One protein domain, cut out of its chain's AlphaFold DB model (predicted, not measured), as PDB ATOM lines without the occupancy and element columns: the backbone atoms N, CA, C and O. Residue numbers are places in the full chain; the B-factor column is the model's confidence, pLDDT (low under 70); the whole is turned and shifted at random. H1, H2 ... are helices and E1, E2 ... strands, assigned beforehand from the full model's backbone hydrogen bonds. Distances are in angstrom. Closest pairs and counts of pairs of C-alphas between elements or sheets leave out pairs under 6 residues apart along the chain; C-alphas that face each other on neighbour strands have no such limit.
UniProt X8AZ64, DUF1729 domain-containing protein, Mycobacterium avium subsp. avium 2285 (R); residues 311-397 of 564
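Overview. This is residues 311 to 397 of the 564 residues of the protein "DUF1729 domain-containing protein" of Mycobacterium avium subsp. avium 2285 (R) (UniProt X8AZ64). What shape does the model show? A twisted wall of five strands, E3 to E7, has the short helix H1 standing over one face, while H2 only grazes the sheet. E1 and E2 make a small separate hairpin, with E1 near the wall's edge strand E7 and E2 apart from the wall, and residues 395 to 396 of the closing stretch pair in parallel with residues 321 to 322 of E1. What is it made of? The printed part has 87 residues, with named elements in the order H1 E1 E2 H2 E3 E4 E5 E6 E7; the class is mixed, and the sheet, E3 - E4 - E5 - E6 - E7, is antiparallel throughout. How large is it? It is compact and rounded, with a radius of gyration of the C-alphas of 12.4 A and spans of 32 by 31 by 23 A.

Arrangement. How does H1, residues 311 to 316, stand to the sheet of E3, residues 341 to 345, E4, 348 to 352, E5, 359 to 363, E6, 366 to 373, and E7, 376 to 383? It is on the sheet over E5, at a height of 8.4 A, and stands up from it at 52 degrees; the closest C-alphas of H1 and E5, Leu 311 and Val 362, are 6.6 A apart. Where are E1, residues 319 to 322, E2, 325 to 328, and H2, 330 to 334? The hairpin E1 and E2 has N 322 and O 325 at 2.7 A; E1 and E7 are near each other, with 5 pairs of C-alphas within 10 A, and E2 is apart from E3 to E7. H1 and H2 only just touch, with 3 pairs of C-alphas within 8 A, the closest Leu 315 and Val 331 at 6.8 A. How do the backbones pair? The meander E3 to E7, each strand the antiparallel neighbour of the one before, has within hydrogen-bond range N 343 and O 350 at 2.8 A, N 351 and O 360 at 2.8 A, N 368 and O 361 at 2.8 A, and N 380 and O 369 at 2.8 A. In H1 and H2 every O i to N i+4 pair is within range.

Along the chain. Where do the first and last elements lie? H1 begins at C-alpha 311, (52.074, -26.298, 37.426), and E7 ends at C-alpha 383, (41.048, -25.528, 38.003). Which elements are longest? E7 measures 23.1 A from first to last C-alpha and E6 21.7 A; E3 measures 12.5 A.

Size, cuts and confidence. How far does it reach? The two C-alphas farthest apart, Gly 375 and Asp 390, are 38.5 A apart. Is it whole and confident? The printed part has no cut and no long link, residues 384 to 397 hold no named element, and pLDDT is under 70 at residues 345 to 348.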
ATOM      1  N   LEU A 311      51.304 -26.960  36.377       92.38
ATOM      2  CA  LEU A 311      52.074 -26.298  37.426       92.38
ATOM      3  C   LEU A 311      52.689 -24.971  36.948       92.38
ATOM      4  O   LEU A 311      52.685 -24.009  37.709       92.38
ATOM      5  N   ALA A 312      53.168 -24.903  35.701       92.06
ATOM      6  CA  ALA A 312      53.712 -23.673  35.124       92.06
ATOM      7  C   ALA A 312      52.629 -22.595  34.995       92.06
ATOM      8  O   ALA A 312      52.843 -21.459  35.397       92.06
ATOM      9  N   VAL A 313      51.429 -22.975  34.536       94.06
ATOM     10  CA  VAL A 313      50.294 -22.049  34.387       94.06
ATOM     11  C   VAL A 313      49.940 -21.389  35.722       94.06
ATOM     12  O   VAL A 313      49.748 -20.180  35.774       94.06
ATOM     13  N   VAL A 314      49.894 -22.162  36.813       95.75
ATOM     14  CA  VAL A 314      49.583 -21.630  38.151       95.75
ATOM     15  C   VAL A 314      50.737 -20.820  38.747       95.75
ATOM     16  O   VAL A 314      50.472 -19.846  39.443       95.75
ATOM     17  N   LEU A 315      51.993 -21.197  38.491       94.69
ATOM     18  CA  LEU A 315      53.167 -20.451  38.964       94.69
ATOM     19  C   LEU A 315      53.390 -19.134  38.216       94.69
ATOM     20  O   LEU A 315      53.991 -18.230  38.781       94.69
ATOM     21  N   ASP A 316      52.967 -19.042  36.956       93.94
ATOM     22  CA  ASP A 316      53.188 -17.860  36.121       93.94
ATOM     23  C   ASP A 316      51.993 -16.894  36.133       93.94
ATOM     24  O   ASP A 316      52.140 -15.728  35.757       93.94
ATOM     25  N   ALA A 317      50.797 -17.363  36.506       95.44
ATOM     26  CA  ALA A 317      49.587 -16.552  36.528       95.44
ATOM     27  C   ALA A 317      49.565 -15.608  37.747       95.44
ATOM     28  O   ALA A 317      49.339 -16.075  38.864       95.44
ATOM     29  N   PRO A 318      49.698 -14.279  37.561       95.25
ATOM     30  CA  PRO A 318      49.715 -13.334  38.681       95.25
ATOM     31  C   PRO A 318      48.368 -13.252  39.406       95.25
ATOM     32  O   PRO A 318      48.319 -12.952  40.598       95.25
ATOM     33  N   ASP A 319      47.284 -13.561  38.694       96.38
ATOM     34  CA  ASP A 319      45.909 -13.441  39.161       96.38
ATOM     35  C   ASP A 319      45.143 -14.756  38.996       96.38
ATOM     36  O   ASP A 319      45.432 -15.577  38.123       96.38
ATOM     37  N   VAL A 320      44.122 -14.924  39.831       96.38
ATOM     38  CA  VAL A 320      43.196 -16.056  39.856       96.38
ATOM     39  C   VAL A 320      41.758 -15.538  39.908       96.38
ATOM     40  O   VAL A 320      41.481 -14.520  40.540       96.38
ATOM     41  N   GLN A 321      40.819 -16.245  39.279       95.94
ATOM     42  CA  GLN A 321      39.395 -16.080  39.571       95.94
ATOM     43  C   GLN A 321      39.074 -16.837  40.857       95.94
ATOM     44  O   GLN A 321      38.876 -18.049  40.847       95.94
ATOM     45  N   TRP A 322      39.044 -16.121  41.973       93.38
ATOM     46  CA  TRP A 322      38.642 -16.629  43.273       93.38
ATOM     47  C   TRP A 322      37.149 -16.394  43.476       93.38
ATOM     48  O   TRP A 322      36.719 -15.269  43.745       93.38
ATOM     49  N   ALA A 323      36.355 -17.455  43.335       89.75
ATOM     50  CA  ALA A 323      34.919 -17.422  43.588       89.75
ATOM     51  C   ALA A 323      34.194 -16.269  42.857       89.75
ATOM     52  O   ALA A 323      33.505 -15.436  43.457       89.75
ATOM     53  N   GLY A 324      34.427 -16.195  41.541       87.56
ATOM     54  CA  GLY A 324      33.830 -15.206  40.639       87.56
ATOM     55  C   GLY A 324      34.511 -13.836  40.622       87.56
ATOM     56  O   GLY A 324      33.952 -12.897  40.058       87.56
ATOM     57  N   ARG A 325      35.684 -13.685  41.252       88.19
ATOM     58  CA  ARG A 325      36.412 -12.411  41.299       88.19
ATOM     59  C   ARG A 325      37.885 -12.577  41.004       88.19
ATOM     60  O   ARG A 325      38.528 -13.477  41.531       88.19
ATOM     61  N   THR A 326      38.446 -11.639  40.256       93.00
ATOM     62  CA  THR A 326      39.892 -11.560  40.070       93.00
ATOM     63  C   THR A 326      40.564 -11.138  41.374       93.00
ATOM     64  O   THR A 326      40.251 -10.091  41.939       93.00
ATOM     65  N   ALA A 327      41.491 -11.959  41.852       91.50
ATOM     66  CA  ALA A 327      42.342 -11.683  42.997       91.50
ATOM     67  C   ALA A 327      43.785 -12.072  42.665       91.50
ATOM     68  O   ALA A 327      44.010 -12.974  41.862       91.50
ATOM     69  N   ILE A 328      44.755 -11.439  43.330       94.06
ATOM     70  CA  ILE A 328      46.162 -11.857  43.235       94.06
ATOM     71  C   ILE A 328      46.253 -13.331  43.628       94.06
ATOM     72  O   ILE A 328      45.773 -13.717  44.701       94.06
ATOM     73  N   ASN A 329      46.897 -14.126  42.781       96.00
ATOM     74  CA  ASN A 329      47.091 -15.551  42.987       96.00
ATOM     75  C   ASN A 329      47.784 -15.804  44.345       96.00
ATOM     76  O   ASN A 329      48.869 -15.265  44.588       96.00
ATOM     77  N   PRO A 330      47.206 -16.615  45.256       95.31
ATOM     78  CA  PRO A 330      47.795 -16.842  46.576       95.31
ATOM     79  C   PRO A 330      49.180 -17.501  46.509       95.31
ATOM     80  O   PRO A 330      49.978 -17.309  47.421       95.31
ATOM     81  N   VAL A 331      49.511 -18.195  45.415       96.88
ATOM     82  CA  VAL A 331      50.869 -18.695  45.148       96.88
ATOM     83  C   VAL A 331      51.879 -17.550  45.072       96.88
ATOM     84  O   VAL A 331      52.914 -17.613  45.733       96.88
ATOM     85  N   HIS A 332      51.539 -16.486  44.340       95.81
ATOM     86  CA  HIS A 332      52.365 -15.282  44.202       95.81
ATOM     87  C   HIS A 332      52.389 -14.449  45.487       95.81
ATOM     88  O   HIS A 332      53.381 -13.791  45.780       95.81
ATOM     89  N   ARG A 333      51.316 -14.488  46.294       94.06
ATOM     90  CA  ARG A 333      51.313 -13.830  47.614       94.06
ATOM     91  C   ARG A 333      52.252 -14.495  48.615       94.06
ATOM     92  O   ARG A 333      52.740 -13.818  49.515       94.06
ATOM     93  N   ILE A 334      52.449 -15.808  48.505       96.19
ATOM     94  CA  ILE A 334      53.362 -16.551  49.379       96.19
ATOM     95  C   ILE A 334      54.813 -16.252  49.001       96.19
ATOM     96  O   ILE A 334      55.625 -16.011  49.894       96.19
ATOM     97  N   ALA A 335      55.133 -16.299  47.707       95.75
ATOM     98  CA  ALA A 335      56.464 -16.008  47.192       95.75
ATOM     99  C   ALA A 335      56.430 -15.731  45.686       95.75
ATOM    100  O   ALA A 335      55.551 -16.227  44.978       95.75
ATOM    101  N   GLU A 336      57.437 -15.011  45.191       92.88
ATOM    102  CA  GLU A 336      57.639 -14.818  43.756       92.88
ATOM    103  C   GLU A 336      57.873 -16.166  43.044       92.88
ATOM    104  O   GLU A 336      58.441 -17.091  43.640       92.88
ATOM    105  N   PRO A 337      57.510 -16.314  41.753       90.12
ATOM    106  CA  PRO A 337      57.597 -17.596  41.041       90.12
ATOM    107  C   PRO A 337      58.985 -18.253  41.079       90.12
ATOM    108  O   PRO A 337      59.092 -19.482  41.088       90.12
ATOM    109  N   GLY A 338      60.054 -17.451  41.113       90.25
ATOM    110  CA  GLY A 338      61.443 -17.920  41.170       90.25
ATOM    111  C   GLY A 338      61.851 -18.574  42.496       90.25
ATOM    112  O   GLY A 338      62.773 -19.386  42.503       90.25
ATOM    113  N   ASP A 339      61.143 -18.286  43.591       94.44
ATOM    114  CA  ASP A 339      61.464 -18.791  44.936       94.44
ATOM    115  C   ASP A 339      60.824 -20.160  45.231       94.44
ATOM    116  O   ASP A 339      61.116 -20.813  46.240       94.44
ATOM    117  N   TRP A 340      59.964 -20.637  44.331       95.81
ATOM    118  CA  TRP A 340      59.387 -21.972  44.395       95.81
ATOM    119  C   TRP A 340      60.382 -23.021  43.883       95.81
ATOM    120  O   TRP A 340      60.801 -23.009  42.722       95.81
ATOM    121  N   LEU A 341      60.738 -23.982  44.738       94.94
ATOM    122  CA  LEU A 341      61.600 -25.105  44.365       94.94
ATOM    123  C   LEU A 341      60.769 -26.162  43.643       94.94
ATOM    124  O   LEU A 341      59.940 -26.831  44.264       94.94
ATOM    125  N   VAL A 342      60.985 -26.301  42.338       93.00
ATOM    126  CA  VAL A 342      60.240 -27.227  41.482       93.00
ATOM    127  C   VAL A 342      60.914 -28.593  41.474       93.00
ATOM    128  O   VAL A 342      62.122 -28.711  41.286       93.00
ATOM    129  N   HIS A 343      60.106 -29.631  41.656       88.69
ATOM    130  CA  HIS A 343      60.501 -31.029  41.571       88.69
ATOM    131  C   HIS A 343      59.685 -31.671  40.445       88.69
ATOM    132  O   HIS A 343      58.532 -32.052  40.647       88.69
ATOM    133  N   ASP A 344      60.277 -31.751  39.254       72.56
ATOM    134  CA  ASP A 344      59.671 -32.360  38.062       72.56
ATOM    135  C   ASP A 344      60.169 -33.806  37.910       72.56
ATOM    136  O   ASP A 344      61.075 -34.112  37.135       72.56
ATOM    137  N   GLY A 345      59.650 -34.692  38.767       69.50
ATOM    138  CA  GLY A 345      59.937 -36.126  38.719       69.50
ATOM    139  C   GLY A 345      58.890 -36.893  37.898       69.50
ATOM    140  O   GLY A 345      57.744 -36.451  37.821       69.50
ATOM    141  N   PRO A 346      59.229 -38.075  37.342       59.97
ATOM    142  CA  PRO A 346      58.319 -38.867  36.502       59.97
ATOM    143  C   PRO A 346      57.016 -39.298  37.204       59.97
ATOM    144  O   PRO A 346      56.026 -39.537  36.520       59.97
ATOM    145  N   ASP A 347      57.001 -39.349  38.541       63.09
ATOM    146  CA  ASP A 347      55.858 -39.815  39.340       63.09
ATOM    147  C   ASP A 347      55.054 -38.684  40.015       63.09
ATOM    148  O   ASP A 347      53.954 -38.919  40.511       63.09
ATOM    149  N   SER A 348      55.585 -37.457  40.089       68.00
ATOM    150  CA  SER A 348      54.910 -36.326  40.744       68.00
ATOM    151  C   SER A 348      55.544 -34.997  40.339       68.00
ATOM    152  O   SER A 348      56.734 -34.773  40.575       68.00
ATOM    153  N   ARG A 349      54.723 -34.101  39.778       84.81
ATOM    154  CA  ARG A 349      55.075 -32.697  39.540       84.81
ATOM    155  C   ARG A 349      54.617 -31.853  40.713       84.81
ATOM    156  O   ARG A 349      53.415 -31.752  40.977       84.81
ATOM    157  N   ARG A 350      55.573 -31.238  41.404       92.62
ATOM    158  CA  ARG A 350      55.295 -30.395  42.568       92.62
ATOM    159  C   ARG A 350      56.254 -29.223  42.672       92.62
ATOM    160  O   ARG A 350      57.384 -29.303  42.201       92.62
ATOM    161  N   ALA A 351      55.831 -28.176  43.360       95.19
ATOM    162  CA  ALA A 351      56.699 -27.095  43.798       95.19
ATOM    163  C   ALA A 351      56.575 -26.899  45.311       95.19
ATOM    164  O   ALA A 351      55.516 -27.116  45.891       95.19
ATOM    165  N   THR A 352      57.662 -26.511  45.970       96.81
ATOM    166  CA  THR A 352      57.691 -26.306  47.423       96.81
ATOM    167  C   THR A 352      58.356 -24.988  47.763       96.81
ATOM    168  O   THR A 352      59.433 -24.703  47.239       96.81
ATOM    169  N   HIS A 353      57.773 -24.230  48.685       97.50
ATOM    170  CA  HIS A 353      58.391 -23.033  49.240       97.50
ATOM    171  C   HIS A 353      59.015 -23.356  50.601       97.50
ATOM    172  O   HIS A 353      58.339 -23.820  51.520       97.50
ATOM    173  N   SER A 354      60.326 -23.163  50.725       94.06
ATOM    174  CA  SER A 354      61.107 -23.678  51.856       94.06
ATOM    175  C   SER A 354      60.828 -22.959  53.176       94.06
ATOM    176  O   SER A 354      60.833 -23.605  54.221       94.06
ATOM    177  N   SER A 355      60.575 -21.646  53.143       94.44
ATOM    178  CA  SER A 355      60.419 -20.838  54.360       94.44
ATOM    179  C   SER A 355      59.041 -20.988  55.007       94.44
ATOM    180  O   SER A 355      58.947 -21.005  56.232       94.44
ATOM    181  N   THR A 356      57.982 -21.151  54.207       95.56
ATOM    182  CA  THR A 356      56.615 -21.360  54.715       95.56
ATOM    183  C   THR A 356      56.220 -22.830  54.777       95.56
ATOM    184  O   THR A 356      55.266 -23.176  55.461       95.56
ATOM    185  N   GLY A 357      56.915 -23.709  54.053       95.94
ATOM    186  CA  GLY A 357      56.541 -25.115  53.911       95.94
ATOM    187  C   GLY A 357      55.356 -25.361  52.968       95.94
ATOM    188  O   GLY A 357      54.921 -26.509  52.856       95.94
ATOM    189  N   ALA A 358      54.848 -24.324  52.288       97.69
ATOM    190  CA  ALA A 358      53.755 -24.436  51.325       97.69
ATOM    191  C   ALA A 358      54.141 -25.311  50.123       97.69
ATOM    192  O   ALA A 358      55.307 -25.374  49.715       97.69
ATOM    193  N   ARG A 359      53.150 -26.001  49.555       97.00
ATOM    194  CA  ARG A 359      53.337 -26.978  48.478       97.00
ATOM    195  C   ARG A 359      52.309 -26.764  47.383       97.00
ATOM    196  O   ARG A 359      51.146 -26.544  47.678       97.00
ATOM    197  N   LEU A 360      52.744 -26.881  46.140       96.44
ATOM    198  CA  LEU A 360      51.891 -26.995  44.968       96.44
ATOM    199  C   LEU A 360      52.057 -28.387  44.390       96.44
ATOM    200  O   LEU A 360      53.188 -28.822  44.179       96.44
ATOM    201  N   GLN A 361      50.955 -29.066  44.107       95.38
ATOM    202  CA  GLN A 361      50.978 -30.409  43.550       95.38
ATOM    203  C   GLN A 361      49.947 -30.546  42.436       95.38
ATOM    204  O   GLN A 361      48.826 -30.060  42.553       95.38
ATOM    205  N   VAL A 362      50.336 -31.198  41.342       94.06
ATOM    206  CA  VAL A 362      49.389 -31.569  40.286       94.06
ATOM    207  C   VAL A 362      48.636 -32.824  40.724       94.06
ATOM    208  O   VAL A 362      49.256 -33.850  41.010       94.06
ATOM    209  N   GLU A 363      47.309 -32.746  40.752       92.44
ATOM    210  CA  GLU A 363      46.409 -33.833  41.134       92.44
ATOM    211  C   GLU A 363      45.331 -34.009  40.063       92.44
ATOM    212  O   GLU A 363      44.372 -33.244  39.983       92.44
ATOM    213  N   GLY A 364      45.505 -35.015  39.202       87.94
ATOM    214  CA  GLY A 364      44.615 -35.218  38.058       87.94
ATOM    215  C   GLY A 364      44.646 -34.023  37.103       87.94
ATOM    216  O   GLY A 364      45.683 -33.725  36.512       87.94
ATOM    217  N   ASP A 365      43.503 -33.360  36.948       85.88
ATOM    218  CA  ASP A 365      43.296 -32.163  36.126       85.88
ATOM    219  C   ASP A 365      43.411 -30.844  36.915       85.88
ATOM    220  O   ASP A 365      43.214 -29.763  36.355       85.88
ATOM    221  N   ARG A 366      43.749 -30.916  38.208       94.31
ATOM    222  CA  ARG A 366      43.851 -29.768  39.113       94.31
ATOM    223  C   ARG A 366      45.282 -29.533  39.579       94.31
ATOM    224  O   ARG A 366      46.146 -30.410  39.525       94.31
ATOM    225  N   VAL A 367      45.516 -28.330  40.090       96.81
ATOM    226  CA  VAL A 367      46.717 -28.000  40.865       96.81
ATOM    227  C   VAL A 367      46.263 -27.618  42.263       96.81
ATOM    228  O   VAL A 367      45.430 -26.735  42.406       96.81
ATOM    229  N   VAL A 368      46.781 -28.270  43.296       97.94
ATOM    230  CA  VAL A 368      46.393 -28.015  44.687       97.94
ATOM    231  C   VAL A 368      47.524 -27.285  45.396       97.94
ATOM    232  O   VAL A 368      48.662 -27.755  45.409       97.94
ATOM    233  N   LEU A 369      47.211 -26.124  45.971       98.12
ATOM    234  CA  LEU A 369      48.079 -25.422  46.910       98.12
ATOM    235  C   LEU A 369      47.748 -25.885  48.331       98.12
ATOM    236  O   LEU A 369      46.650 -25.638  48.818       98.12
ATOM    237  N   SER A 370      48.709 -26.499  49.011       97.75
ATOM    238  CA  SER A 370      48.610 -26.888  50.417       97.75
ATOM    239  C   SER A 370      49.486 -25.964  51.263       97.75
ATOM    240  O   SER A 370      50.707 -25.910  51.078       97.75
ATOM    241  N   VAL A 371      48.884 -25.244  52.209       96.94
ATOM    242  CA  VAL A 371      49.580 -24.301  53.098       96.94
ATOM    243  C   VAL A 371      49.508 -24.808  54.540       96.94
ATOM    244  O   VAL A 371      48.402 -25.027  55.037       96.94
ATOM    245  N   PRO A 372      50.645 -24.999  55.234       95.19
ATOM    246  CA  PRO A 372      50.623 -25.368  56.640       95.19
ATOM    247  C   PRO A 372      50.291 -24.141  57.501       95.19
ATOM    248  O   PRO A 372      50.978 -23.120  57.435       95.19
ATOM    249  N   VAL A 373      49.253 -24.237  58.330       90.50
ATOM    250  CA  VAL A 373      48.805 -23.168  59.234       90.50
ATOM    251  C   VAL A 373      48.569 -23.774  60.613       90.50
ATOM    252  O   VAL A 373      47.769 -24.687  60.763       90.50
ATOM    253  N   SER A 374      49.296 -23.302  61.629       85.75
ATOM    254  CA  SER A 374      49.125 -23.721  63.035       85.75
ATOM    255  C   SER A 374      49.089 -25.244  63.276       85.75
ATOM    256  O   SER A 374      48.387 -25.721  64.160       85.75
ATOM    257  N   GLY A 375      49.864 -26.021  62.507       83.38
ATOM    258  CA  GLY A 375      49.956 -27.481  62.650       83.38
ATOM    259  C   GLY A 375      48.965 -28.290  61.804       83.38
ATOM    260  O   GLY A 375      49.070 -29.515  61.784       83.38
ATOM    261  N   THR A 376      48.068 -27.637  61.063       88.00
ATOM    262  CA  THR A 376      47.156 -28.265  60.092       88.00
ATOM    263  C   THR A 376      47.462 -27.795  58.666       88.00
ATOM    264  O   THR A 376      48.318 -26.933  58.454       88.00
ATOM    265  N   TRP A 377      46.812 -28.399  57.667       92.38
ATOM    266  CA  TRP A 377      46.969 -28.043  56.253       92.38
ATOM    267  C   TRP A 377      45.676 -27.447  55.706       92.38
ATOM    268  O   TRP A 377      44.600 -28.009  55.897       92.38
ATOM    269  N   VAL A 378      45.802 -26.331  54.992       94.69
ATOM    270  CA  VAL A 378      44.721 -25.726  54.209       94.69
ATOM    271  C   VAL A 378      44.978 -26.032  52.740       94.69
ATOM    272  O   VAL A 378      46.037 -25.677  52.220       94.69
ATOM    273  N   GLU A 379      44.025 -26.686  52.085       96.44
ATOM    274  CA  GLU A 379      44.108 -27.059  50.671       96.44
ATOM    275  C   GLU A 379      43.263 -26.117  49.813       96.44
ATOM    276  O   GLU A 379      42.103 -25.851  50.117       96.44
ATOM    277  N   ILE A 380      43.862 -25.606  48.738       97.56
ATOM    278  CA  ILE A 380      43.253 -24.669  47.795       97.56
ATOM    279  C   ILE A 380      43.405 -25.256  46.382       97.56
ATOM    280  O   ILE A 380      44.469 -25.122  45.766       97.56
ATOM    281  N   PRO A 381      42.370 -25.939  45.869       97.69
ATOM    282  CA  PRO A 381      42.346 -26.464  44.509       97.69
ATOM    283  C   PRO A 381      42.176 -25.365  43.450       97.69
ATOM    284  O   PRO A 381      41.252 -24.556  43.511       97.69
ATOM    285  N   PHE A 382      43.024 -25.398  42.428       98.12
ATOM    286  CA  PHE A 382      42.910 -24.613  41.204       98.12
ATOM    287  C   PHE A 382      42.433 -25.500  40.057       98.12
ATOM    288  O   PHE A 382      42.950 -26.599  39.831       98.12
ATOM    289  N   THR A 383      41.495 -24.973  39.281       97.38
ATOM    290  CA  THR A 383      41.048 -25.528  38.003       97.38
ATOM    291  C   THR A 383      41.585 -24.676  36.858       97.38
ATOM    292  O   THR A 383      41.680 -23.450  36.968       97.38
ATOM    293  N   LEU A 384      41.963 -25.336  35.760       96.44
ATOM    294  CA  LEU A 384      42.555 -24.710  34.577       96.44
ATOM    295  C   LEU A 384      41.627 -24.898  33.366       96.44
ATOM    296  O   LEU A 384      41.787 -25.862  32.614       96.44
ATOM    297  N   PRO A 385      40.604 -24.040  33.202       95.25
ATOM    298  CA  PRO A 385      39.738 -24.084  32.028       95.25
ATOM    299  C   PRO A 385      40.516 -23.818  30.722       95.25
ATOM    300  O   PRO A 385      41.586 -23.216  30.758       95.25
ATOM    301  N   PRO A 386      39.991 -24.207  29.541       94.50
ATOM    302  CA  PRO A 386      40.714 -24.076  28.270       94.50
ATOM    303  C   PRO A 386      41.223 -22.662  27.940       94.50
ATOM    304  O   PRO A 386      42.255 -22.527  27.290       94.50
ATOM    305  N   ASN A 387      40.549 -21.617  28.425       93.00
ATOM    306  CA  ASN A 387      40.980 -20.226  28.255       93.00
ATOM    307  C   ASN A 387      42.259 -19.870  29.040       93.00
ATOM    308  O   ASN A 387      42.788 -18.780  28.881       93.00
ATOM    309  N   THR A 388      42.806 -20.738  29.898       95.12
ATOM    310  CA  THR A 388      44.131 -20.482  30.495       95.12
ATOM    311  C   THR A 388      45.269 -20.677  29.491       95.12
ATOM    312  O   THR A 388      46.404 -20.287  29.758       95.12
ATOM    313  N   ILE A 389      44.988 -21.275  28.327       92.19
ATOM    314  CA  ILE A 389      45.974 -21.495  27.262       92.19
ATOM    315  C   ILE A 389      46.347 -20.170  26.580       92.19
ATOM    316  O   ILE A 389      47.525 -19.932  26.317       92.19
ATOM    317  N   ASP A 390      45.378 -19.290  26.334       91.19
ATOM    318  CA  ASP A 390      45.524 -18.043  25.572       91.19
ATOM    319  C   ASP A 390      45.584 -16.774  26.444       91.19
ATOM    320  O   ASP A 390      45.662 -15.663  25.920       91.19
ATOM    321  N   GLY A 391      45.673 -16.929  27.769       87.12
ATOM    322  CA  GLY A 391      45.964 -15.837  28.707       87.12
ATOM    323  C   GLY A 391      44.929 -15.626  29.809       87.12
ATOM    324  O   GLY A 391      45.127 -14.748  30.652       87.12
ATOM    325  N   GLY A 392      43.865 -16.429  29.840       93.25
ATOM    326  CA  GLY A 392      42.922 -16.484  30.951       93.25
ATOM    327  C   GLY A 392      43.573 -16.928  32.262       93.25
ATOM    328  O   GLY A 392      44.642 -17.538  32.305       93.25
ATOM    329  N   THR A 393      42.914 -16.593  33.363       95.50
ATOM    330  CA  THR A 393      43.405 -16.833  34.724       95.50
ATOM    331  C   THR A 393      42.911 -18.178  35.268       95.50
ATOM    332  O   THR A 393      41.748 -18.517  35.023       95.50
ATOM    333  N   PRO A 394      43.716 -18.909  36.065       97.19
ATOM    334  CA  PRO A 394      43.253 -20.064  36.837       97.19
ATOM    335  C   PRO A 394      42.011 -19.743  37.679       97.19
ATOM    336  O   PRO A 394      41.767 -18.581  38.014       97.19
ATOM    337  N   VAL A 395      41.239 -20.763  38.054       97.75
ATOM    338  CA  VAL A 395      39.977 -20.589  38.789       97.75
ATOM    339  C   VAL A 395      39.980 -21.405  40.081       97.75
ATOM    340  O   VAL A 395      40.198 -22.616  40.047       97.75
ATOM    341  N   VAL A 396      39.667 -20.762  41.206       96.88
ATOM    342  CA  VAL A 396      39.245 -21.423  42.451       96.88
ATOM    343  C   VAL A 396      37.731 -21.277  42.550       96.88
ATOM    344  O   VAL A 396      37.209 -20.158  42.576       96.88
ATOM    345  N   SER A 397      37.018 -22.403  42.559       94.31
ATOM    346  CA  SER A 397      35.555 -22.401  42.622       94.31
ATOM    347  C   SER A 397      35.053 -21.851  43.965       94.31
ATOM    348  O   SER A 397      35.780 -21.856  44.958       94.31
TER     349      SER A 397